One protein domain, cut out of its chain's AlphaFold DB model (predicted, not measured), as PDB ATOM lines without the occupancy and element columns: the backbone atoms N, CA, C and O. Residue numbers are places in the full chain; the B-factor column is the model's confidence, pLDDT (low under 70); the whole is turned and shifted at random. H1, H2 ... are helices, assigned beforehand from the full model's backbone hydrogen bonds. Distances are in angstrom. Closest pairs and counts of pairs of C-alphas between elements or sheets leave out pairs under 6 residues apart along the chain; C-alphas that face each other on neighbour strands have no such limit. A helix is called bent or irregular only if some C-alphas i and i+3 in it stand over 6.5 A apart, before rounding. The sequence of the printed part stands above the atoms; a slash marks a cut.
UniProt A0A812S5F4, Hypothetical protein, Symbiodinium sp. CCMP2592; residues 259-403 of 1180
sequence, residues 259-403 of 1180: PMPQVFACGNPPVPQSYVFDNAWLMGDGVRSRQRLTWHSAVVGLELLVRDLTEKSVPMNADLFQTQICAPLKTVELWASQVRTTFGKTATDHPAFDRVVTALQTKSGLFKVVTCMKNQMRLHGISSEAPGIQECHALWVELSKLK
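AT A GLANCE: This is residues 259 to 403 of the 1180 residues of the protein "Hypothetical protein" of Symbiodinium sp. CCMP2592 (UniProt A0A812S5F4). One long helix, H4, runs through the middle of an elongated all-helix body: over its later part H6 and H8 line up with it as a small three-helix bundle, touching it over short stretches, while H7 crosses it. H3 folds against its earlier part as a helical hairpin, with H1 on H3 at one end of the body. The printed part has 145 residues with eight named helices, H1 to H8 in chain order, and no named strand. It is compact, with a radius of gyration of the C-alphas of 16.1 A and spans of 48 by 29 by 28 A.

IN THESE COORDINATES: Find C-alpha 260 at (-46.962, -68.316, 13.606), where H1 begins; it runs to residue 266. Next come H2, residues 280 to 283, and H3, residues 295 to 311, 24.3 A long. Find C-alpha 318 at (-38.807, -76.425, 27.748); from there H4 runs 36.2 A to residue 343. H5 is residues 345 to 348, H6 residues 351 to 361, 15.7 A long, and H7 residues 363 to 374, 16.4 A long. H8, residues 390 to 403, spans 19.8 A and ends at C-alpha 403 at (-22.307, -85.687, -9.577).

HOW THE PARTS SIT: Start at the hub, H4, which touches six helices; it is irregular, but only just, with C-alphas 324 and 327 6.7 A apart. H4, H6 and H8 form an up and down bundle, each running against the one before it. H4 touches H6 with residues 329 to 336, at a shallow tilt of 17 degrees; the closest C-alphas are those of Leu 329 and Gln 361, 6.5 A apart. H6 touches H8 closest at the C-alphas of Val 356 and Glu 391, 6.7 A. H7 touches H4 about perpendicular, at 84 degrees, closest at the C-alphas of Pro 328 and Leu 366, 5.8 A. H3 and H4 make a hairpin at 36 degrees, only just steep, with the C-alphas of Gly 301 and Ile 325 closest at 5.9 A. H1 touches H3, closest at the C-alphas of Val 263 and Glu 303, 6.9 A. H2 and H4 only just touch, with 3 pairs of C-alphas within 8 A, those of Trp 281 and Cys 326 closest at 6.2 A. H5 touches H8, closest at the C-alphas of Thr 346 and Leu 399, 6.7 A. In H1, H3, H7 and H8 every O i to N i+4 pair is within hydrogen-bond range; in H4 19 of 22 are and in H6 6 of 7, while H2 and H5 are too short for such a pair.

THE WHOLE: The two C-alphas farthest apart, those of Pro 270 and Lys 401, are 47.6 A apart. The printed part has no cut. The links H1 to H2, H2 to H3 and H7 to H8 are long. Look for pLDDT under 70 at residues 259 to 269, 287 and 312 to 313.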
ATOM      1  N   PRO A 259     -46.304 -66.954   9.449       52.34
ATOM      2  CA  PRO A 259     -47.505 -67.749   9.781       52.34
ATOM      3  C   PRO A 259     -47.631 -68.374  11.194       52.34
ATOM      4  O   PRO A 259     -48.523 -69.196  11.413       52.34
ATOM      5  N   MET A 260     -46.825 -67.960  12.180       56.94
ATOM      6  CA  MET A 260     -46.962 -68.316  13.606       56.94
ATOM      7  C   MET A 260     -48.403 -68.275  14.150       56.94
ATOM      8  O   MET A 260     -48.757 -69.175  14.918       56.94
ATOM      9  N   PRO A 261     -49.271 -67.305  13.779       62.00
ATOM     10  CA  PRO A 261     -50.646 -67.267  14.271       62.00
ATOM     11  C   PRO A 261     -51.465 -68.523  13.953       62.00
ATOM     12  O   PRO A 261     -52.392 -68.815  14.698       62.00
ATOM     13  N   GLN A 262     -51.131 -69.283  12.903       60.62
ATOM     14  CA  GLN A 262     -51.817 -70.542  12.587       60.62
ATOM     15  C   GLN A 262     -51.453 -71.633  13.604       60.62
ATOM     16  O   GLN A 262     -52.338 -72.244  14.197       60.62
ATOM     17  N   VAL A 263     -50.160 -71.799  13.899       58.72
ATOM     18  CA  VAL A 263     -49.669 -72.780  14.883       58.72
ATOM     19  C   VAL A 263     -50.209 -72.471  16.286       58.72
ATOM     20  O   VAL A 263     -50.686 -73.367  16.982       58.72
ATOM     21  N   PHE A 264     -50.232 -71.193  16.685       63.97
ATOM     22  CA  PHE A 264     -50.810 -70.772  17.969       63.97
ATOM     23  C   PHE A 264     -52.350 -70.760  18.007       63.97
ATOM     24  O   PHE A 264     -52.907 -70.738  19.103       63.97
ATOM     25  N   ALA A 265     -53.044 -70.792  16.863       62.22
ATOM     26  CA  ALA A 265     -54.504 -70.944  16.804       62.22
ATOM     27  C   ALA A 265     -54.954 -72.415  16.878       62.22
ATOM     28  O   ALA A 265     -56.042 -72.693  17.380       62.22
ATOM     29  N   CYS A 266     -54.121 -73.357  16.424       49.06
ATOM     30  CA  CYS A 266     -54.385 -74.798  16.521       49.06
ATOM     31  C   CYS A 266     -54.079 -75.393  17.913       49.06
ATOM     32  O   CYS A 266     -54.520 -76.499  18.221       49.06
ATOM     33  N   GLY A 267     -53.311 -74.688  18.752       52.09
ATOM     34  CA  GLY A 267     -52.796 -75.196  20.026       52.09
ATOM     35  C   GLY A 267     -53.792 -75.164  21.190       52.09
ATOM     36  O   GLY A 267     -53.895 -74.162  21.899       52.09
ATOM     37  N   ASN A 268     -54.448 -76.296  21.448       55.25
ATOM     38  CA  ASN A 268     -55.066 -76.604  22.740       55.25
ATOM     39  C   ASN A 268     -54.497 -77.964  23.211       55.25
ATOM     40  O   ASN A 268     -54.788 -78.968  22.558       55.25
ATOM     41  N   PRO A 269     -53.660 -78.032  24.268       67.69
ATOM     42  CA  PRO A 269     -53.404 -77.016  25.292       67.69
ATOM     43  C   PRO A 269     -52.540 -75.828  24.815       67.69
ATOM     44  O   PRO A 269     -51.825 -75.934  23.817       67.69
ATOM     45  N   PRO A 270     -52.576 -74.689  25.535       75.94
ATOM     46  CA  PRO A 270     -51.763 -73.520  25.212       75.94
ATOM     47  C   PRO A 270     -50.271 -73.768  25.482       75.94
ATOM     48  O   PRO A 270     -49.880 -74.105  26.599       75.94
ATOM     49  N   VAL A 271     -49.426 -73.511  24.479       81.00
ATOM     50  CA  VAL A 271     -47.958 -73.576  24.605       81.00
ATOM     51  C   VAL A 271     -47.460 -72.539  25.638       81.00
ATOM     52  O   VAL A 271     -47.756 -71.347  25.479       81.00
ATOM     53  N   PRO A 272     -46.716 -72.942  26.692       82.25
ATOM     54  CA  PRO A 272     -46.199 -72.008  27.697       82.25
ATOM     55  C   PRO A 272     -45.096 -71.079  27.162       82.25
ATOM     56  O   PRO A 272     -44.449 -71.365  26.155       82.25
ATOM     57  N   GLN A 273     -44.848 -69.965  27.861       79.31
ATOM     58  CA  GLN A 273     -43.980 -68.884  27.368       79.31
ATOM     59  C   GLN A 273     -42.537 -69.324  27.053       79.31
ATOM     60  O   GLN A 273     -41.992 -68.967  26.002       79.31
ATOM     61  N   SER A 274     -41.952 -70.128  27.941       82.56
ATOM     62  CA  SER A 274     -40.536 -70.520  27.925       82.56
ATOM     63  C   SER A 274     -40.126 -71.417  26.759       82.56
ATOM     64  O   SER A 274     -38.955 -71.468  26.392       82.56
ATOM     65  N   TYR A 275     -41.088 -72.062  26.099       87.69
ATOM     66  CA  TYR A 275     -40.838 -72.858  24.896       87.69
ATOM     67  C   TYR A 275     -40.525 -71.977  23.682       87.69
ATOM     68  O   TYR A 275     -39.942 -72.472  22.721       87.69
ATOM     69  N   VAL A 276     -40.899 -70.691  23.715       86.69
ATOM     70  CA  VAL A 276     -40.839 -69.784  22.559       86.69
ATOM     71  C   VAL A 276     -39.956 -68.569  22.822       86.69
ATOM     72  O   VAL A 276     -39.001 -68.357  22.085       86.69
ATOM     73  N   PHE A 277     -40.247 -67.755  23.846       82.50
ATOM     74  CA  PHE A 277     -39.581 -66.452  24.004       82.50
ATOM     75  C   PHE A 277     -38.167 -66.512  24.582       82.50
ATOM     76  O   PHE A 277     -37.408 -65.561  24.358       82.50
ATOM     77  N   ASP A 278     -37.834 -67.613  25.252       84.81
ATOM     78  CA  ASP A 278     -36.544 -67.851  25.914       84.81
ATOM     79  C   ASP A 278     -35.715 -68.907  25.152       84.81
ATOM     80  O   ASP A 278     -34.506 -69.049  25.335       84.81
ATOM     81  N   ASN A 279     -36.367 -69.597  24.211       90.69
ATOM     82  CA  ASN A 279     -35.794 -70.592  23.322       90.69
ATOM     83  C   ASN A 279     -34.964 -69.926  22.208       90.69
ATOM     84  O   ASN A 279     -35.492 -69.384  21.231       90.69
ATOM     85  N   ALA A 280     -33.637 -70.018  22.327       91.44
ATOM     86  CA  ALA A 280     -32.689 -69.444  21.369       91.44
ATOM     87  C   ALA A 280     -32.796 -70.033  19.947       91.44
ATOM     88  O   ALA A 280     -32.417 -69.367  18.983       91.44
ATOM     89  N   TRP A 281     -33.340 -71.243  19.790       94.44
ATOM     90  CA  TRP A 281     -33.560 -71.860  18.480       94.44
ATOM     91  C   TRP A 281     -34.754 -71.244  17.734       94.44
ATOM     92  O   TRP A 281     -34.827 -71.367  16.516       94.44
ATOM     93  N   LEU A 282     -35.662 -70.549  18.430       92.00
ATOM     94  CA  LEU A 282     -36.796 -69.839  17.823       92.00
ATOM     95  C   LEU A 282     -36.569 -68.321  17.777       92.00
ATOM     96  O   LEU A 282     -36.770 -67.705  16.735       92.00
ATOM     97  N   MET A 283     -36.092 -67.722  18.873       88.06
ATOM     98  CA  MET A 283     -35.983 -66.262  19.031       88.06
ATOM     99  C   MET A 283     -34.533 -65.740  19.098       88.06
ATOM    100  O   MET A 283     -34.310 -64.600  19.496       88.06
ATOM    101  N   GLY A 284     -33.535 -66.551  18.724       85.31
ATOM    102  CA  GLY A 284     -32.115 -66.191  18.817       85.31
ATOM    103  C   GLY A 284     -31.704 -64.981  17.965       85.31
ATOM    104  O   GLY A 284     -31.905 -64.960  16.748       85.31
ATOM    105  N   ASP A 285     -31.062 -64.002  18.604       77.75
ATOM    106  CA  ASP A 285     -30.515 -62.778  18.010       77.75
ATOM    107  C   ASP A 285     -28.972 -62.781  17.997       77.75
ATOM    108  O   ASP A 285     -28.324 -63.694  18.516       77.75
ATOM    109  N   GLY A 286     -28.353 -61.763  17.387       82.44
ATOM    110  CA  GLY A 286     -26.911 -61.505  17.488       82.44
ATOM    111  C   GLY A 286     -26.033 -62.737  17.228       82.44
ATOM    112  O   GLY A 286     -26.038 -63.298  16.134       82.44
ATOM    113  N   VAL A 287     -25.286 -63.188  18.242       63.22
ATOM    114  CA  VAL A 287     -24.430 -64.392  18.164       63.22
ATOM    115  C   VAL A 287     -25.255 -65.692  18.120       63.22
ATOM    116  O   VAL A 287     -24.869 -66.639  17.433       63.22
ATOM    117  N   ARG A 288     -26.411 -65.730  18.800       79.62
ATOM    118  CA  ARG A 288     -27.343 -66.873  18.825       79.62
ATOM    119  C   ARG A 288     -28.185 -66.989  17.548       79.62
ATOM    120  O   ARG A 288     -28.741 -68.052  17.298       79.62
ATOM    121  N   SER A 289     -28.205 -65.976  16.677       84.50
ATOM    122  CA  SER A 289     -28.871 -66.032  15.359       84.50
ATOM    123  C   SER A 289     -28.452 -67.240  14.506       84.50
ATOM    124  O   SER A 289     -29.260 -67.777  13.756       84.50
ATOM    125  N   ARG A 290     -27.214 -67.733  14.670       84.25
ATOM    126  CA  ARG A 290     -26.703 -68.948  14.004       84.25
ATOM    127  C   ARG A 290     -27.368 -70.243  14.491       84.25
ATOM    128  O   ARG A 290     -27.388 -71.223  13.752       84.25
ATOM    129  N   GLN A 291     -27.891 -70.248  15.718       89.38
ATOM    130  CA  GLN A 291     -28.665 -71.352  16.294       89.38
ATOM    131  C   GLN A 291     -30.150 -71.260  15.922       89.38
ATOM    132  O   GLN A 291     -30.831 -72.280  15.935       89.38
ATOM    133  N   ARG A 292     -30.656 -70.077  15.541       94.06
ATOM    134  CA  ARG A 292     -32.061 -69.906  15.150       94.06
ATOM    135  C   ARG A 292     -32.403 -70.792  13.949       94.06
ATOM    136  O   ARG A 292     -31.680 -70.804  12.949       94.06
ATOM    137  N   LEU A 293     -33.496 -71.539  14.051       95.44
ATOM    138  CA  LEU A 293     -34.079 -72.331  12.971       95.44
ATOM    139  C   LEU A 293     -34.515 -71.426  11.809       95.44
ATOM    140  O   LEU A 293     -34.803 -70.240  11.988       95.44
ATOM    141  N   THR A 294     -34.583 -71.987  10.606       93.25
ATOM    142  CA  THR A 294     -35.381 -71.391   9.530       93.25
ATOM    143  C   THR A 294     -36.865 -71.475   9.878       93.25
ATOM    144  O   THR A 294     -37.295 -72.335  10.652       93.25
ATOM    145  N   TRP A 295     -37.656 -70.596   9.263       87.62
ATOM    146  CA  TRP A 295     -39.099 -70.518   9.474       87.62
ATOM    147  C   TRP A 295     -39.804 -71.887   9.394       87.62
ATOM    148  O   TRP A 295     -40.542 -72.274  10.297       87.62
ATOM    149  N   HIS A 296     -39.517 -72.660   8.346       91.50
ATOM    150  CA  HIS A 296     -40.162 -73.948   8.107       91.50
ATOM    151  C   HIS A 296     -39.898 -74.973   9.227       91.50
ATOM    152  O   HIS A 296     -40.833 -75.614   9.703       91.50
ATOM    153  N   SER A 297     -38.660 -75.090   9.718       95.06
ATOM    154  CA  SER A 297     -38.359 -76.000  10.833       95.06
ATOM    155  C   SER A 297     -38.871 -75.479  12.178       95.06
ATOM    156  O   SER A 297     -39.169 -76.280  13.059       95.06
ATOM    157  N   ALA A 298     -38.996 -74.159  12.354       92.38
ATOM    158  CA  ALA A 298     -39.627 -73.578  13.539       92.38
ATOM    159  C   ALA A 298     -41.111 -73.985  13.643       92.38
ATOM    160  O   ALA A 298     -41.554 -74.367  14.727       92.38
ATOM    161  N   VAL A 299     -41.843 -73.990  12.519       89.88
ATOM    162  CA  VAL A 299     -43.216 -74.528  12.434       89.88
ATOM    163  C   VAL A 299     -43.244 -76.004  12.815       89.88
ATOM    164  O   VAL A 299     -43.911 -76.353  13.784       89.88
ATOM    165  N   VAL A 300     -42.467 -76.849  12.127       93.81
ATOM    166  CA  VAL A 300     -42.431 -78.301  12.389       93.81
ATOM    167  C   VAL A 300     -42.092 -78.599  13.853       93.81
ATOM    168  O   VAL A 300     -42.707 -79.463  14.474       93.81
ATOM    169  N   GLY A 301     -41.145 -77.864  14.444       94.50
ATOM    170  CA  GLY A 301     -40.802 -78.011  15.856       94.50
ATOM    171  C   GLY A 301     -41.986 -77.727  16.783       94.50
ATOM    172  O   GLY A 301     -42.254 -78.511  17.692       94.50
ATOM    173  N   LEU A 302     -42.726 -76.646  16.537       92.25
ATOM    174  CA  LEU A 302     -43.902 -76.290  17.330       92.25
ATOM    175  C   LEU A 302     -45.097 -77.227  17.085       92.25
ATOM    176  O   LEU A 302     -45.810 -77.538  18.036       92.25
ATOM    177  N   GLU A 303     -45.293 -77.739  15.870       91.31
ATOM    178  CA  GLU A 303     -46.298 -78.773  15.575       91.31
ATOM    179  C   GLU A 303     -46.001 -80.076  16.331       91.31
ATOM    180  O   GLU A 303     -46.892 -80.654  16.959       91.31
ATOM    181  N   LEU A 304     -44.735 -80.514  16.342       93.25
ATOM    182  CA  LEU A 304     -44.298 -81.672  17.121       93.25
ATOM    183  C   LEU A 304     -44.452 -81.448  18.631       93.25
ATOM    184  O   LEU A 304     -44.870 -82.374  19.325       93.25
ATOM    185  N   LEU A 305     -44.173 -80.239  19.131       92.38
ATOM    186  CA  LEU A 305     -44.399 -79.866  20.530       92.38
ATOM    187  C   LEU A 305     -45.886 -79.917  20.900       92.38
ATOM    188  O   LEU A 305     -46.234 -80.550  21.891       92.38
ATOM    189  N   VAL A 306     -46.762 -79.280  20.115       89.50
ATOM    190  CA  VAL A 306     -48.216 -79.293  20.361       89.50
ATOM    191  C   VAL A 306     -48.739 -80.728  20.357       89.50
ATOM    192  O   VAL A 306     -49.492 -81.097  21.252       89.50
ATOM    193  N   ARG A 307     -48.285 -81.561  19.413       89.69
ATOM    194  CA  ARG A 307     -48.663 -82.975  19.357       89.69
ATOM    195  C   ARG A 307     -48.135 -83.785  20.546       89.69
ATOM    196  O   ARG A 307     -48.858 -84.609  21.090       89.69
ATOM    197  N   ASP A 308     -46.905 -83.553  20.995       90.19
ATOM    198  CA  ASP A 308     -46.380 -84.228  22.188       90.19
ATOM    199  C   ASP A 308     -47.088 -83.784  23.482       90.19
ATOM    200  O   ASP A 308     -47.224 -84.593  24.398       90.19
ATOM    201  N   LEU A 309     -47.584 -82.541  23.543       87.00
ATOM    202  CA  LEU A 309     -48.404 -82.023  24.645       87.00
ATOM    203  C   LEU A 309     -49.865 -82.522  24.622       87.00
ATOM    204  O   LEU A 309     -50.541 -82.413  25.645       87.00
ATOM    205  N   THR A 310     -50.365 -83.062  23.502       87.38
ATOM    206  CA  THR A 310     -51.712 -83.665  23.406       87.38
ATOM    207  C   THR A 310     -51.707 -85.193  23.465       87.38
ATOM    208  O   THR A 310     -52.615 -85.775  24.054       87.38
ATOM    209  N   GLU A 311     -50.711 -85.864  22.878       86.00
ATOM    210  CA  GLU A 311     -50.701 -87.326  22.712       86.00
ATOM    211  C   GLU A 311     -50.063 -88.106  23.877       86.00
ATOM    212  O   GLU A 311     -50.183 -89.335  23.909       86.00
ATOM    213  N   LYS A 312     -49.335 -87.462  24.808       69.81
ATOM    214  CA  LYS A 312     -48.462 -88.181  25.760       69.81
ATOM    215  C   LYS A 312     -48.621 -87.792  27.229       69.81
ATOM    216  O   LYS A 312     -48.756 -86.633  27.593       69.81
ATOM    217  N   SER A 313     -48.471 -88.805  28.083       56.31
ATOM    218  CA  SER A 313     -48.360 -88.696  29.544       56.31
ATOM    219  C   SER A 313     -46.952 -88.343  30.045       56.31
ATOM    220  O   SER A 313     -46.758 -88.172  31.247       56.31
ATOM    221  N   VAL A 314     -45.960 -88.252  29.153       70.06
ATOM    222  CA  VAL A 314     -44.601 -87.807  29.492       70.06
ATOM    223  C   VAL A 314     -44.563 -86.282  29.370       70.06
ATOM    224  O   VAL A 314     -44.760 -85.788  28.258       70.06
ATOM    225  N   PRO A 315     -44.305 -85.527  30.453       80.62
ATOM    226  CA  PRO A 315     -44.263 -84.073  30.387       80.62
ATOM    227  C   PRO A 315     -43.057 -83.616  29.559       80.62
ATOM    228  O   PRO A 315     -41.916 -83.638  30.022       80.62
ATOM    229  N   MET A 316     -43.314 -83.173  28.328       90.50
ATOM    230  CA  MET A 316     -42.350 -82.370  27.581       90.50
ATOM    231  C   MET A 316     -42.101 -81.087  28.379       90.50
ATOM    232  O   MET A 316     -43.057 -80.383  28.694       90.50
ATOM    233  N   ASN A 317     -40.843 -80.798  28.716       93.06
ATOM    234  CA  ASN A 317     -40.435 -79.540  29.344       93.06
ATOM    235  C   ASN A 317     -39.698 -78.641  28.322       93.06
ATOM    236  O   ASN A 317     -39.413 -79.068  27.199       93.06
ATOM    237  N   ALA A 318     -39.404 -77.388  28.681       91.88
ATOM    238  CA  ALA A 318     -38.807 -76.425  27.748       91.88
ATOM    239  C   ALA A 318     -37.361 -76.765  27.328       91.88
ATOM    240  O   ALA A 318     -36.945 -76.365  26.240       91.88
ATOM    241  N   ASP A 319     -36.605 -77.510  28.141       92.88
ATOM    242  CA  ASP A 319     -35.274 -78.003  27.766       92.88
ATOM    243  C   ASP A 319     -35.369 -79.246  26.872       92.88
ATOM    244  O   ASP A 319     -34.751 -79.285  25.813       92.88
ATOM    245  N   LEU A 320     -36.234 -80.208  27.208       94.38
ATOM    246  CA  LEU A 320     -36.519 -81.380  26.373       94.38
ATOM    247  C   LEU A 320     -37.007 -80.968  24.975       94.38
ATOM    248  O   LEU A 320     -36.609 -81.575  23.981       94.38
ATOM    249  N   PHE A 321     -37.795 -79.895  24.868       95.56
ATOM    250  CA  PHE A 321     -38.161 -79.313  23.575       95.56
ATOM    251  C   PHE A 321     -36.932 -78.796  22.805       95.56
ATOM    252  O   PHE A 321     -36.752 -79.111  21.624       95.56
ATOM    253  N   GLN A 322     -36.048 -78.050  23.469       95.44
ATOM    254  CA  GLN A 322     -34.833 -77.514  22.850       95.44
ATOM    255  C   GLN A 322     -33.841 -78.613  22.441       95.44
ATOM    256  O   GLN A 322     -33.284 -78.553  21.344       95.44
ATOM    257  N   THR A 323     -33.642 -79.628  23.282       95.25
ATOM    258  CA  THR A 323     -32.636 -80.684  23.101       95.25
ATOM    259  C   THR A 323     -33.107 -81.841  22.218       95.25
ATOM    260  O   THR A 323     -32.297 -82.379  21.464       95.25
ATOM    261  N   GLN A 324     -34.393 -82.215  22.257       95.81
ATOM    262  CA  GLN A 324     -34.933 -83.351  21.490       95.81
ATOM    263  C   GLN A 324     -35.667 -82.954  20.203       95.81
ATOM    264  O   GLN A 324     -35.866 -83.813  19.344       95.81
ATOM    265  N   ILE A 325     -36.069 -81.687  20.048       96.62
ATOM    266  CA  ILE A 325     -36.780 -81.213  18.850       96.62
ATOM    267  C   ILE A 325     -36.001 -80.087  18.155       96.62
ATOM    268  O   ILE A 325     -35.602 -80.261  17.003       96.62
ATOM    269  N   CYS A 326     -35.707 -78.968  18.826       97.56
ATOM    270  CA  CYS A 326     -35.099 -77.812  18.151       97.56
ATOM    271  C   CYS A 326     -33.653 -78.042  17.667       97.56
ATOM    272  O   CYS A 326     -33.355 -77.793  16.498       97.56
ATOM    273  N   ALA A 327     -32.751 -78.523  18.526       97.25
ATOM    274  CA  ALA A 327     -31.356 -78.763  18.144       97.25
ATOM    275  C   ALA A 327     -31.210 -79.867  17.067       97.25
ATOM    276  O   ALA A 327     -30.453 -79.661  16.114       97.25
ATOM    277  N   PRO A 328     -31.968 -80.984  17.116       98.19
ATOM    278  CA  PRO A 328     -32.045 -81.948  16.019       98.19
ATOM    279  C   PRO A 328     -32.552 -81.339  14.709       98.19
ATOM    280  O   PRO A 328     -31.915 -81.537  13.676       98.19
ATOM    281  N   LEU A 329     -33.619 -80.531  14.736       98.19
ATOM    282  CA  LEU A 329     -34.098 -79.822  13.541       98.19
ATOM    283  C   LEU A 329     -33.017 -78.906  12.948       98.19
ATOM    284  O   LEU A 329     -32.836 -78.893  11.731       98.19
ATOM    285  N   LYS A 330     -32.219 -78.213  13.775       97.69
ATOM    286  CA  LYS A 330     -31.094 -77.409  13.269       97.69
ATOM    287  C   LYS A 330     -29.994 -78.271  12.646       97.69
ATOM    288  O   LYS A 330     -29.437 -77.888  11.618       97.69
ATOM    289  N   THR A 331     -29.707 -79.446  13.206       97.50
ATOM    290  CA  THR A 331     -28.778 -80.415  12.601       97.50
ATOM    291  C   THR A 331     -29.285 -80.901  11.232       97.50
ATOM    292  O   THR A 331     -28.487 -81.010  10.300       97.50
ATOM    293  N   VAL A 332     -30.601 -81.106  11.065       98.25
ATOM    294  CA  VAL A 332     -31.219 -81.419   9.758       98.25
ATOM    295  C   VAL A 332     -31.067 -80.257   8.771       98.25
ATOM    296  O   VAL A 332     -30.663 -80.491   7.635       98.25
ATOM    297  N   GLU A 333     -31.304 -79.007   9.186       97.69
ATOM    298  CA  GLU A 333     -31.097 -77.828   8.325       97.69
ATOM    299  C   GLU A 333     -29.651 -77.682   7.851       97.69
ATOM    300  O   GLU A 333     -29.405 -77.405   6.677       97.69
ATOM    301  N   LEU A 334     -28.688 -77.851   8.761       96.50
ATOM    302  CA  LEU A 334     -27.268 -77.715   8.451       96.50
ATOM    303  C   LEU A 334     -26.799 -78.822   7.499       96.50
ATOM    304  O   LEU A 334     -26.073 -78.528   6.551       96.50
ATOM    305  N   TRP A 335     -27.272 -80.060   7.679       98.00
ATOM    306  CA  TRP A 335     -27.023 -81.154   6.736       98.00
ATOM    307  C   TRP A 335     -27.704 -80.917   5.378       98.00
ATOM    308  O   TRP A 335     -27.053 -81.049   4.344       98.00
ATOM    309  N   ALA A 336     -28.971 -80.496   5.352       97.69
ATOM    310  CA  ALA A 336     -29.692 -80.192   4.113       97.69
ATOM    311  C   ALA A 336     -29.027 -79.045   3.330       97.69
ATOM    312  O   ALA A 336     -28.915 -79.099   2.104       97.69
ATOM    313  N   SER A 337     -28.529 -78.027   4.038       96.75
ATOM    314  CA  SER A 337     -27.712 -76.954   3.467       96.75
ATOM    315  C   SER A 337     -26.384 -77.491   2.919       96.75
ATOM    316  O   SER A 337     -26.072 -77.257   1.755       96.75
ATOM    317  N   GLN A 338     -25.650 -78.300   3.696       97.00
ATOM    318  CA  GLN A 338     -24.396 -78.931   3.264       97.00
ATOM    319  C   GLN A 338     -24.579 -79.761   1.984       97.00
ATOM    320  O   GLN A 338     -23.762 -79.654   1.071       97.00
ATOM    321  N   VAL A 339     -25.644 -80.563   1.887       97.12
ATOM    322  CA  VAL A 339     -25.974 -81.359   0.692       97.12
ATOM    323  C   VAL A 339     -26.236 -80.444  -0.511       97.12
ATOM    324  O   VAL A 339     -25.595 -80.618  -1.549       97.12
ATOM    325  N   ARG A 340     -27.070 -79.402  -0.368       97.25
ATOM    326  CA  ARG A 340     -27.308 -78.404  -1.432       97.25
ATOM    327  C   ARG A 340     -26.018 -77.698  -1.872       97.25
ATOM    328  O   ARG A 340     -25.789 -77.562  -3.068       97.25
ATOM    329  N   THR A 341     -25.137 -77.307  -0.950       96.38
ATOM    330  CA  THR A 341     -23.831 -76.706  -1.287       96.38
ATOM    331  C   THR A 341     -22.878 -77.702  -1.960       96.38
ATOM    332  O   THR A 341     -22.120 -77.317  -2.844       96.38
ATOM    333  N   THR A 342     -22.913 -78.981  -1.575       96.56
ATOM    334  CA  THR A 342     -21.982 -80.007  -2.081       96.56
ATOM    335  C   THR A 342     -22.350 -80.481  -3.489       96.56
ATOM    336  O   THR A 342     -21.457 -80.692  -4.314       96.56
ATOM    337  N   PHE A 343     -23.644 -80.647  -3.780       96.31
ATOM    338  CA  PHE A 343     -24.133 -81.228  -5.039       96.31
ATOM    339  C   PHE A 343     -24.878 -80.231  -5.943       96.31
ATOM    340  O   PHE A 343     -25.164 -80.550  -7.094       96.31
ATOM    341  N   GLY A 344     -25.157 -79.010  -5.474       95.31
ATOM    342  CA  GLY A 344     -25.805 -77.966  -6.269       95.31
ATOM    343  C   GLY A 344     -27.191 -78.386  -6.763       95.31
ATOM    344  O   GLY A 344     -27.981 -78.954  -6.006       95.31
ATOM    345  N   LYS A 345     -27.464 -78.138  -8.052       94.12
ATOM    346  CA  LYS A 345     -28.734 -78.500  -8.703       94.12
ATOM    347  C   LYS A 345     -29.075 -79.985  -8.578       94.12
ATOM    348  O   LYS A 345     -30.220 -80.335  -8.329       94.12
ATOM    349  N   THR A 346     -28.070 -80.859  -8.630       95.62
ATOM    350  CA  THR A 346     -28.253 -82.309  -8.478       95.62
ATOM    351  C   THR A 346     -28.904 -82.687  -7.141       95.62
ATOM    352  O   THR A 346     -29.551 -83.722  -7.078       95.62
ATOM    353  N   ALA A 347     -28.793 -81.865  -6.085       95.94
ATOM    354  CA  ALA A 347     -29.544 -82.070  -4.841       95.94
ATOM    355  C   ALA A 347     -30.918 -81.382  -4.812       95.94
ATOM    356  O   ALA A 347     -31.835 -81.934  -4.213       95.94
ATOM    357  N   THR A 348     -31.076 -80.192  -5.405       93.25
ATOM    358  CA  THR A 348     -32.370 -79.476  -5.392       93.25
ATOM    359  C   THR A 348     -33.402 -80.111  -6.310       93.25
ATOM    360  O   THR A 348     -34.589 -80.067  -6.016       93.25
ATOM    361  N   ASP A 349     -32.943 -80.716  -7.401       93.88
ATOM    362  CA  ASP A 349     -33.802 -81.211  -8.472       93.88
ATOM    363  C   ASP A 349     -34.136 -82.709  -8.265       93.88
ATOM    364  O   ASP A 349     -34.895 -83.304  -9.029       93.88
ATOM    365  N   HIS A 350     -33.575 -83.340  -7.220       96.31
ATOM    366  CA  HIS A 350     -33.696 -84.773  -6.951       96.31
ATOM    367  C   HIS A 350     -34.748 -85.075  -5.865       96.31
ATOM    368  O   HIS A 350     -34.489 -84.872  -4.676       96.31
ATOM    369  N   PRO A 351     -35.920 -85.650  -6.203       96.38
ATOM    370  CA  PRO A 351     -37.062 -85.727  -5.286       96.38
ATOM    371  C   PRO A 351     -36.865 -86.682  -4.096       96.38
ATOM    372  O   PRO A 351     -37.691 -86.704  -3.184       96.38
ATOM    373  N   ALA A 352     -35.795 -87.485  -4.064       96.62
ATOM    374  CA  ALA A 352     -35.433 -88.238  -2.865       96.62
ATOM    375  C   ALA A 352     -34.842 -87.345  -1.759       96.62
ATOM    376  O   ALA A 352     -34.984 -87.682  -0.586       96.62
ATOM    377  N   PHE A 353     -34.238 -86.201  -2.101       97.62
ATOM    378  CA  PHE A 353     -33.652 -85.290  -1.119       97.62
ATOM    379  C   PHE A 353     -34.718 -84.676  -0.205       97.62
ATOM    380  O   PHE A 353     -34.640 -84.852   1.011       97.62
ATOM    381  N   ASP A 354     -35.770 -84.070  -0.763       95.81
ATOM    382  CA  ASP A 354     -36.849 -83.494   0.050       95.81
ATOM    383  C   ASP A 354     -37.645 -84.573   0.807       95.81
ATOM    384  O   ASP A 354     -38.050 -84.348   1.950       95.81
ATOM    385  N   ARG A 355     -37.795 -85.787   0.244       97.31
ATOM    386  CA  ARG A 355     -38.360 -86.937   0.981       97.31
ATOM    387  C   ARG A 355     -37.530 -87.291   2.217       97.31
ATOM    388  O   ARG A 355     -38.112 -87.512   3.277       97.31
ATOM    389  N   VAL A 356     -36.199 -87.323   2.112       98.00
ATOM    390  CA  VAL A 356     -35.318 -87.593   3.262       98.00
ATOM    391  C   VAL A 356     -35.360 -86.439   4.264       98.00
ATOM    392  O   VAL A 356     -35.510 -86.702   5.453       98.00
ATOM    393  N   VAL A 357     -35.321 -85.174   3.827       97.75
ATOM    394  CA  VAL A 357     -35.446 -84.010   4.731       97.75
ATOM    395  C   VAL A 357     -36.771 -84.048   5.505       97.75
ATOM    396  O   VAL A 357     -36.758 -83.938   6.731       97.75
ATOM    397  N   THR A 358     -37.889 -84.318   4.825       97.19
ATOM    398  CA  THR A 358     -39.217 -84.442   5.451       97.19
ATOM    399  C   THR A 358     -39.276 -85.632   6.416       97.19
ATOM    400  O   THR A 358     -39.820 -85.521   7.514       97.19
ATOM    401  N   ALA A 359     -38.674 -86.774   6.063       97.62
ATOM    402  CA  ALA A 359     -38.601 -87.942   6.943       97.62
ATOM    403  C   ALA A 359     -37.778 -87.662   8.215       97.62
ATOM    404  O   ALA A 359     -38.210 -88.020   9.315       97.62
ATOM    405  N   LEU A 360     -36.636 -86.972   8.084       97.94
ATOM    406  CA  LEU A 360     -35.803 -86.519   9.204       97.94
ATOM    407  C   LEU A 360     -36.544 -85.546  10.126       97.94
ATOM    408  O   LEU A 360     -36.385 -85.623  11.339       97.94
ATOM    409  N   GLN A 361     -37.364 -84.661   9.559       97.88
ATOM    410  CA  GLN A 361     -38.196 -83.705  10.290       97.88
ATOM    411  C   GLN A 361     -39.326 -84.364  11.107       97.88
ATOM    412  O   GLN A 361     -39.863 -83.731  12.012       97.88
ATOM    413  N   THR A 362     -39.681 -85.632  10.858       97.19
ATOM    414  CA  THR A 362     -40.636 -86.361  11.715       97.19
ATOM    415  C   THR A 362     -40.033 -86.691  13.084       97.19
ATOM    416  O   THR A 362     -38.831 -86.904  13.203       97.19
ATOM    417  N   LYS A 363     -40.858 -86.883  14.124       95.31
ATOM    418  CA  LYS A 363     -40.374 -87.314  15.456       95.31
ATOM    419  C   LYS A 363     -39.513 -88.594  15.438       95.31
ATOM    420  O   LYS A 363     -38.607 -88.722  16.255       95.31
ATOM    421  N   SER A 364     -39.773 -89.528  14.518       96.69
ATOM    422  CA  SER A 364     -38.944 -90.734  14.351       96.69
ATOM    423  C   SER A 364     -37.582 -90.398  13.727       96.69
ATOM    424  O   SER A 364     -36.542 -90.857  14.199       96.69
ATOM    425  N   GLY A 365     -37.576 -89.517  12.721       97.38
ATOM    426  CA  GLY A 365     -36.363 -88.960  12.127       97.38
ATOM    427  C   GLY A 365     -35.512 -88.186  13.134       97.38
ATOM    428  O   GLY A 365     -34.324 -88.473  13.271       97.38
ATOM    429  N   LEU A 366     -36.115 -87.286  13.917       97.50
ATOM    430  CA  LEU A 366     -35.406 -86.515  14.941       97.50
ATOM    431  C   LEU A 366     -34.797 -87.410  16.027       97.50
ATOM    432  O   LEU A 366     -33.698 -87.120  16.487       97.50
ATOM    433  N   PHE A 367     -35.428 -88.537  16.382       96.75
ATOM    434  CA  PHE A 367     -34.810 -89.514  17.285       96.75
ATOM    435  C   PHE A 367     -33.531 -90.124  16.685       96.75
ATOM    436  O   PHE A 367     -32.502 -90.146  17.360       96.75
ATOM    437  N   LYS A 368     -33.541 -90.521  15.399       97.88
ATOM    438  CA  LYS A 368     -32.317 -90.957  14.693       97.88
ATOM    439  C   LYS A 368     -31.247 -89.853  14.674       97.88
ATOM    440  O   LYS A 368     -30.071 -90.131  14.895       97.88
ATOM    441  N   VAL A 369     -31.649 -88.597  14.450       97.88
ATOM    442  CA  VAL A 369     -30.748 -87.429  14.465       97.88
ATOM    443  C   VAL A 369     -30.124 -87.229  15.849       97.88
ATOM    444  O   VAL A 369     -28.912 -87.041  15.928       97.88
ATOM    445  N   VAL A 370     -30.894 -87.350  16.939       97.19
ATOM    446  CA  VAL A 370     -30.373 -87.320  18.320       97.19
ATOM    447  C   VAL A 370     -29.351 -88.437  18.549       97.19
ATOM    448  O   VAL A 370     -28.310 -88.177  19.149       97.19
ATOM    449  N   THR A 371     -29.590 -89.656  18.052       97.06
ATOM    450  CA  THR A 371     -28.613 -90.755  18.145       97.06
ATOM    451  C   THR A 371     -27.307 -90.415  17.422       97.06
ATOM    452  O   THR A 371     -26.236 -90.551  18.011       97.06
ATOM    453  N   CYS A 372     -27.369 -89.894  16.191       97.25
ATOM    454  CA  CYS A 372     -26.174 -89.434  15.476       97.25
ATOM    455  C   CYS A 372     -25.458 -88.287  16.210       97.25
ATOM    456  O   CYS A 372     -24.239 -88.334  16.347       97.25
ATOM    457  N   MET A 373     -26.192 -87.305  16.747       96.69
ATOM    458  CA  MET A 373     -25.624 -86.192  17.522       96.69
ATOM    459  C   MET A 373     -24.906 -86.672  18.791       96.69
ATOM    460  O   MET A 373     -23.791 -86.226  19.054       96.69
ATOM    461  N   LYS A 374     -25.502 -87.602  19.554       95.19
ATOM    462  CA  LYS A 374     -24.869 -88.198  20.747       95.19
ATOM    463  C   LYS A 374     -23.592 -88.966  20.398       95.19
ATOM    464  O   LYS A 374     -22.604 -88.845  21.113       95.19
ATOM    465  N   ASN A 375     -23.590 -89.669  19.267       93.81
ATOM    466  CA  ASN A 375     -22.432 -90.407  18.755       93.81
ATOM    467  C   ASN A 375     -21.438 -89.519  17.968       93.81
ATOM    468  O   ASN A 375     -20.526 -90.048  17.338       93.81
ATOM    469  N   GLN A 376     -21.633 -88.191  17.945       93.94
ATOM    470  CA  GLN A 376     -20.856 -87.204  17.168       93.94
ATOM    471  C   GLN A 376     -20.727 -87.525  15.660       93.94
ATOM    472  O   GLN A 376     -19.827 -87.050  14.967       93.94
ATOM    473  N   MET A 377     -21.659 -88.316  15.129       96.00
ATOM    474  CA  MET A 377     -21.636 -88.849  13.772       96.00
ATOM    475  C   MET A 377     -22.415 -87.941  12.812       96.00
ATOM    476  O   MET A 377     -23.507 -87.460  13.125       96.00
ATOM    477  N   ARG A 378     -21.887 -87.730  11.599       95.81
ATOM    478  CA  ARG A 378     -22.616 -87.021  10.531       95.81
ATOM    479  C   ARG A 378     -23.863 -87.810  10.130       95.81
ATOM    480  O   ARG A 378     -23.826 -89.037  10.085       95.81
ATOM    481  N   LEU A 379     -24.939 -87.124   9.736       98.06
ATOM    482  CA  LEU A 379     -26.188 -87.804   9.355       98.06
ATOM    483  C   LEU A 379     -26.007 -88.767   8.169       98.06
ATOM    484  O   LEU A 379     -26.670 -89.791   8.129       98.06
ATOM    485  N   HIS A 380     -25.084 -88.483   7.242       97.75
ATOM    486  CA  HIS A 380     -24.730 -89.366   6.119       97.75
ATOM    487  C   HIS A 380     -23.632 -90.407   6.445       97.75
ATOM    488  O   HIS A 380     -23.185 -91.117   5.548       97.75
ATOM    489  N   GLY A 381     -23.195 -90.524   7.704       95.75
ATOM    490  CA  GLY A 381     -22.061 -91.364   8.110       95.75
ATOM    491  C   GLY A 381     -20.692 -90.752   7.801       95.75
ATOM    492  O   GLY A 381     -20.588 -89.586   7.419       95.75
ATOM    493  N   ILE A 382     -19.640 -91.550   7.988       90.50
ATOM    494  CA  ILE A 382     -18.253 -91.201   7.614       90.50
ATOM    495  C   ILE A 382     -17.738 -92.153   6.524       90.50
ATOM    496  O   ILE A 382     -17.094 -91.709   5.578       90.50
ATOM    497  N   SER A 383     -18.080 -93.438   6.620       91.38
ATOM    498  CA  SER A 383     -17.765 -94.485   5.643       91.38
ATOM    499  C   SER A 383     -19.000 -95.356   5.373       91.38
ATOM    500  O   SER A 383     -20.059 -95.147   5.967       91.38
ATOM    501  N   SER A 384     -18.871 -96.349   4.491       89.06
ATOM    502  CA  SER A 384     -19.869 -97.415   4.300       89.06
ATOM    503  C   SER A 384     -19.978 -98.380   5.488       89.06
ATOM    504  O   SER A 384     -20.983 -99.071   5.616       89.06
ATOM    505  N   GLU A 385     -18.958 -98.431   6.348       90.62
ATOM    506  CA  GLU A 385     -18.901 -99.280   7.550       90.62
ATOM    507  C   GLU A 385     -19.471 -98.561   8.782       90.62
ATOM    508  O   GLU A 385     -20.067 -99.188   9.654       90.62
ATOM    509  N   ALA A 386     -19.354 -97.229   8.808       89.50
ATOM    510  CA  ALA A 386     -20.014 -96.337   9.756       89.50
ATOM    511  C   ALA A 386     -21.041 -95.427   9.040       89.50
ATOM    512  O   ALA A 386     -20.851 -94.199   8.990       89.50
ATOM    513  N   PRO A 387     -22.122 -95.997   8.463       89.44
ATOM    514  CA  PRO A 387     -23.239 -95.215   7.959       89.44
ATOM    515  C   PRO A 387     -23.976 -94.576   9.142       89.44
ATOM    516  O   PRO A 387     -24.146 -95.190  10.194       89.44
ATOM    517  N   GLY A 388     -24.420 -93.331   8.969       95.69
ATOM    518  CA  GLY A 388     -25.212 -92.624   9.973       95.69
ATOM    519  C   GLY A 388     -26.678 -93.042   9.902       95.69
ATOM    520  O   GLY A 388     -27.052 -94.188  10.135       95.69
ATOM    521  N   ILE A 389     -27.531 -92.102   9.514       97.94
ATOM    522  CA  ILE A 389     -28.899 -92.411   9.112       97.94
ATOM    523  C   ILE A 389     -28.820 -93.062   7.728       97.94
ATOM    524  O   ILE A 389     -28.360 -92.437   6.772       97.94
ATOM    525  N   GLN A 390     -29.245 -94.324   7.622       97.50
ATOM    526  CA  GLN A 390     -29.110 -95.132   6.403       97.50
ATOM    527  C   GLN A 390     -29.724 -94.438   5.177       97.50
ATOM    528  O   GLN A 390     -29.122 -94.436   4.105       97.50
ATOM    529  N   GLU A 391     -30.871 -93.779   5.351       97.50
ATOM    530  CA  GLU A 391     -31.543 -93.006   4.302       97.50
ATOM    531  C   GLU A 391     -30.695 -91.818   3.803       97.50
ATOM    532  O   GLU A 391     -30.627 -91.555   2.603       97.50
ATOM    533  N   CYS A 392     -29.986 -91.137   4.707       98.12
ATOM    534  CA  CYS A 392     -29.082 -90.033   4.375       98.12
ATOM    535  C   CYS A 392     -27.783 -90.517   3.724       98.12
ATOM    536  O   CYS A 392     -27.246 -89.831   2.857       98.12
ATOM    537  N   HIS A 393     -27.269 -91.676   4.146       97.62
ATOM    538  CA  HIS A 393     -26.083 -92.295   3.556       97.62
ATOM    539  C   HIS A 393     -26.363 -92.770   2.123       97.62
ATOM    540  O   HIS A 393     -25.617 -92.431   1.207       97.62
ATOM    541  N   ALA A 394     -27.479 -93.476   1.909       97.12
ATOM    542  CA  ALA A 394     -27.908 -93.928   0.586       97.12
ATOM    543  C   ALA A 394     -28.077 -92.753  -0.391       97.12
ATOM    544  O   ALA A 394     -27.500 -92.773  -1.478       97.12
ATOM    545  N   LEU A 395     -28.773 -91.690   0.033       97.75
ATOM    546  CA  LEU A 395     -28.927 -90.466  -0.755       97.75
ATOM    547  C   LEU A 395     -27.581 -89.774  -1.035       97.75
ATOM    548  O   LEU A 395     -27.359 -89.291  -2.140       97.75
ATOM    549  N   TRP A 396     -26.661 -89.720  -0.065       97.69
ATOM    550  CA  TRP A 396     -25.338 -89.120  -0.278       97.69
ATOM    551  C   TRP A 396     -24.526 -89.894  -1.329       97.69
ATOM    552  O   TRP A 396     -23.881 -89.283  -2.184       97.69
ATOM    553  N   VAL A 397     -24.589 -91.229  -1.309       96.75
ATOM    554  CA  VAL A 397     -23.955 -92.099  -2.314       96.75
ATOM    555  C   VAL A 397     -24.610 -91.936  -3.691       96.75
ATOM    556  O   VAL A 397     -23.905 -91.865  -4.695       96.75
ATOM    557  N   GLU A 398     -25.938 -91.827  -3.755       96.88
ATOM    558  CA  GLU A 398     -26.698 -91.575  -4.987       96.88
ATOM    559  C   GLU A 398     -26.344 -90.216  -5.614       96.88
ATOM    560  O   GLU A 398     -25.918 -90.159  -6.767       96.88
ATOM    561  N   LEU A 399     -26.392 -89.130  -4.834       96.88
ATOM    562  CA  LEU A 399     -26.004 -87.787  -5.280       96.88
ATOM    563  C   LEU A 399     -24.520 -87.702  -5.673       96.88
ATOM    564  O   LEU A 399     -24.172 -86.983  -6.609       96.88
ATOM    565  N   SER A 400     -23.642 -88.469  -5.014       96.31
ATOM    566  CA  SER A 400     -22.225 -88.571  -5.395       96.31
ATOM    567  C   SER A 400     -22.039 -89.263  -6.747       96.31
ATOM    568  O   SER A 400     -21.259 -88.780  -7.566       96.31
ATOM    569  N   LYS A 401     -22.795 -90.335  -7.026       95.38
ATOM    570  CA  LYS A 401     -22.809 -90.990  -8.344       95.38
ATOM    571  C   LYS A 401     -23.331 -90.047  -9.428       95.38
ATOM    572  O   LYS A 401     -22.674 -89.898 -10.451       95.38
ATOM    573  N   LEU A 402     -24.446 -89.355  -9.183       93.94
ATOM    574  CA  LEU A 402     -25.028 -88.388 -10.126       93.94
ATOM    575  C   LEU A 402     -24.119 -87.171 -10.381       93.94
ATOM    576  O   LEU A 402     -24.137 -86.617 -11.474       93.94
ATOM    577  N   LYS A 403     -23.302 -86.758  -9.402       93.56
ATOM    578  CA  LYS A 403     -22.307 -85.687  -9.577       93.56
ATOM    579  C   LYS A 403     -21.046 -86.152 -10.321       93.56
ATOM    580  O   LYS A 403     -20.439 -85.348 -11.021       93.56
TER     581      LYS A 403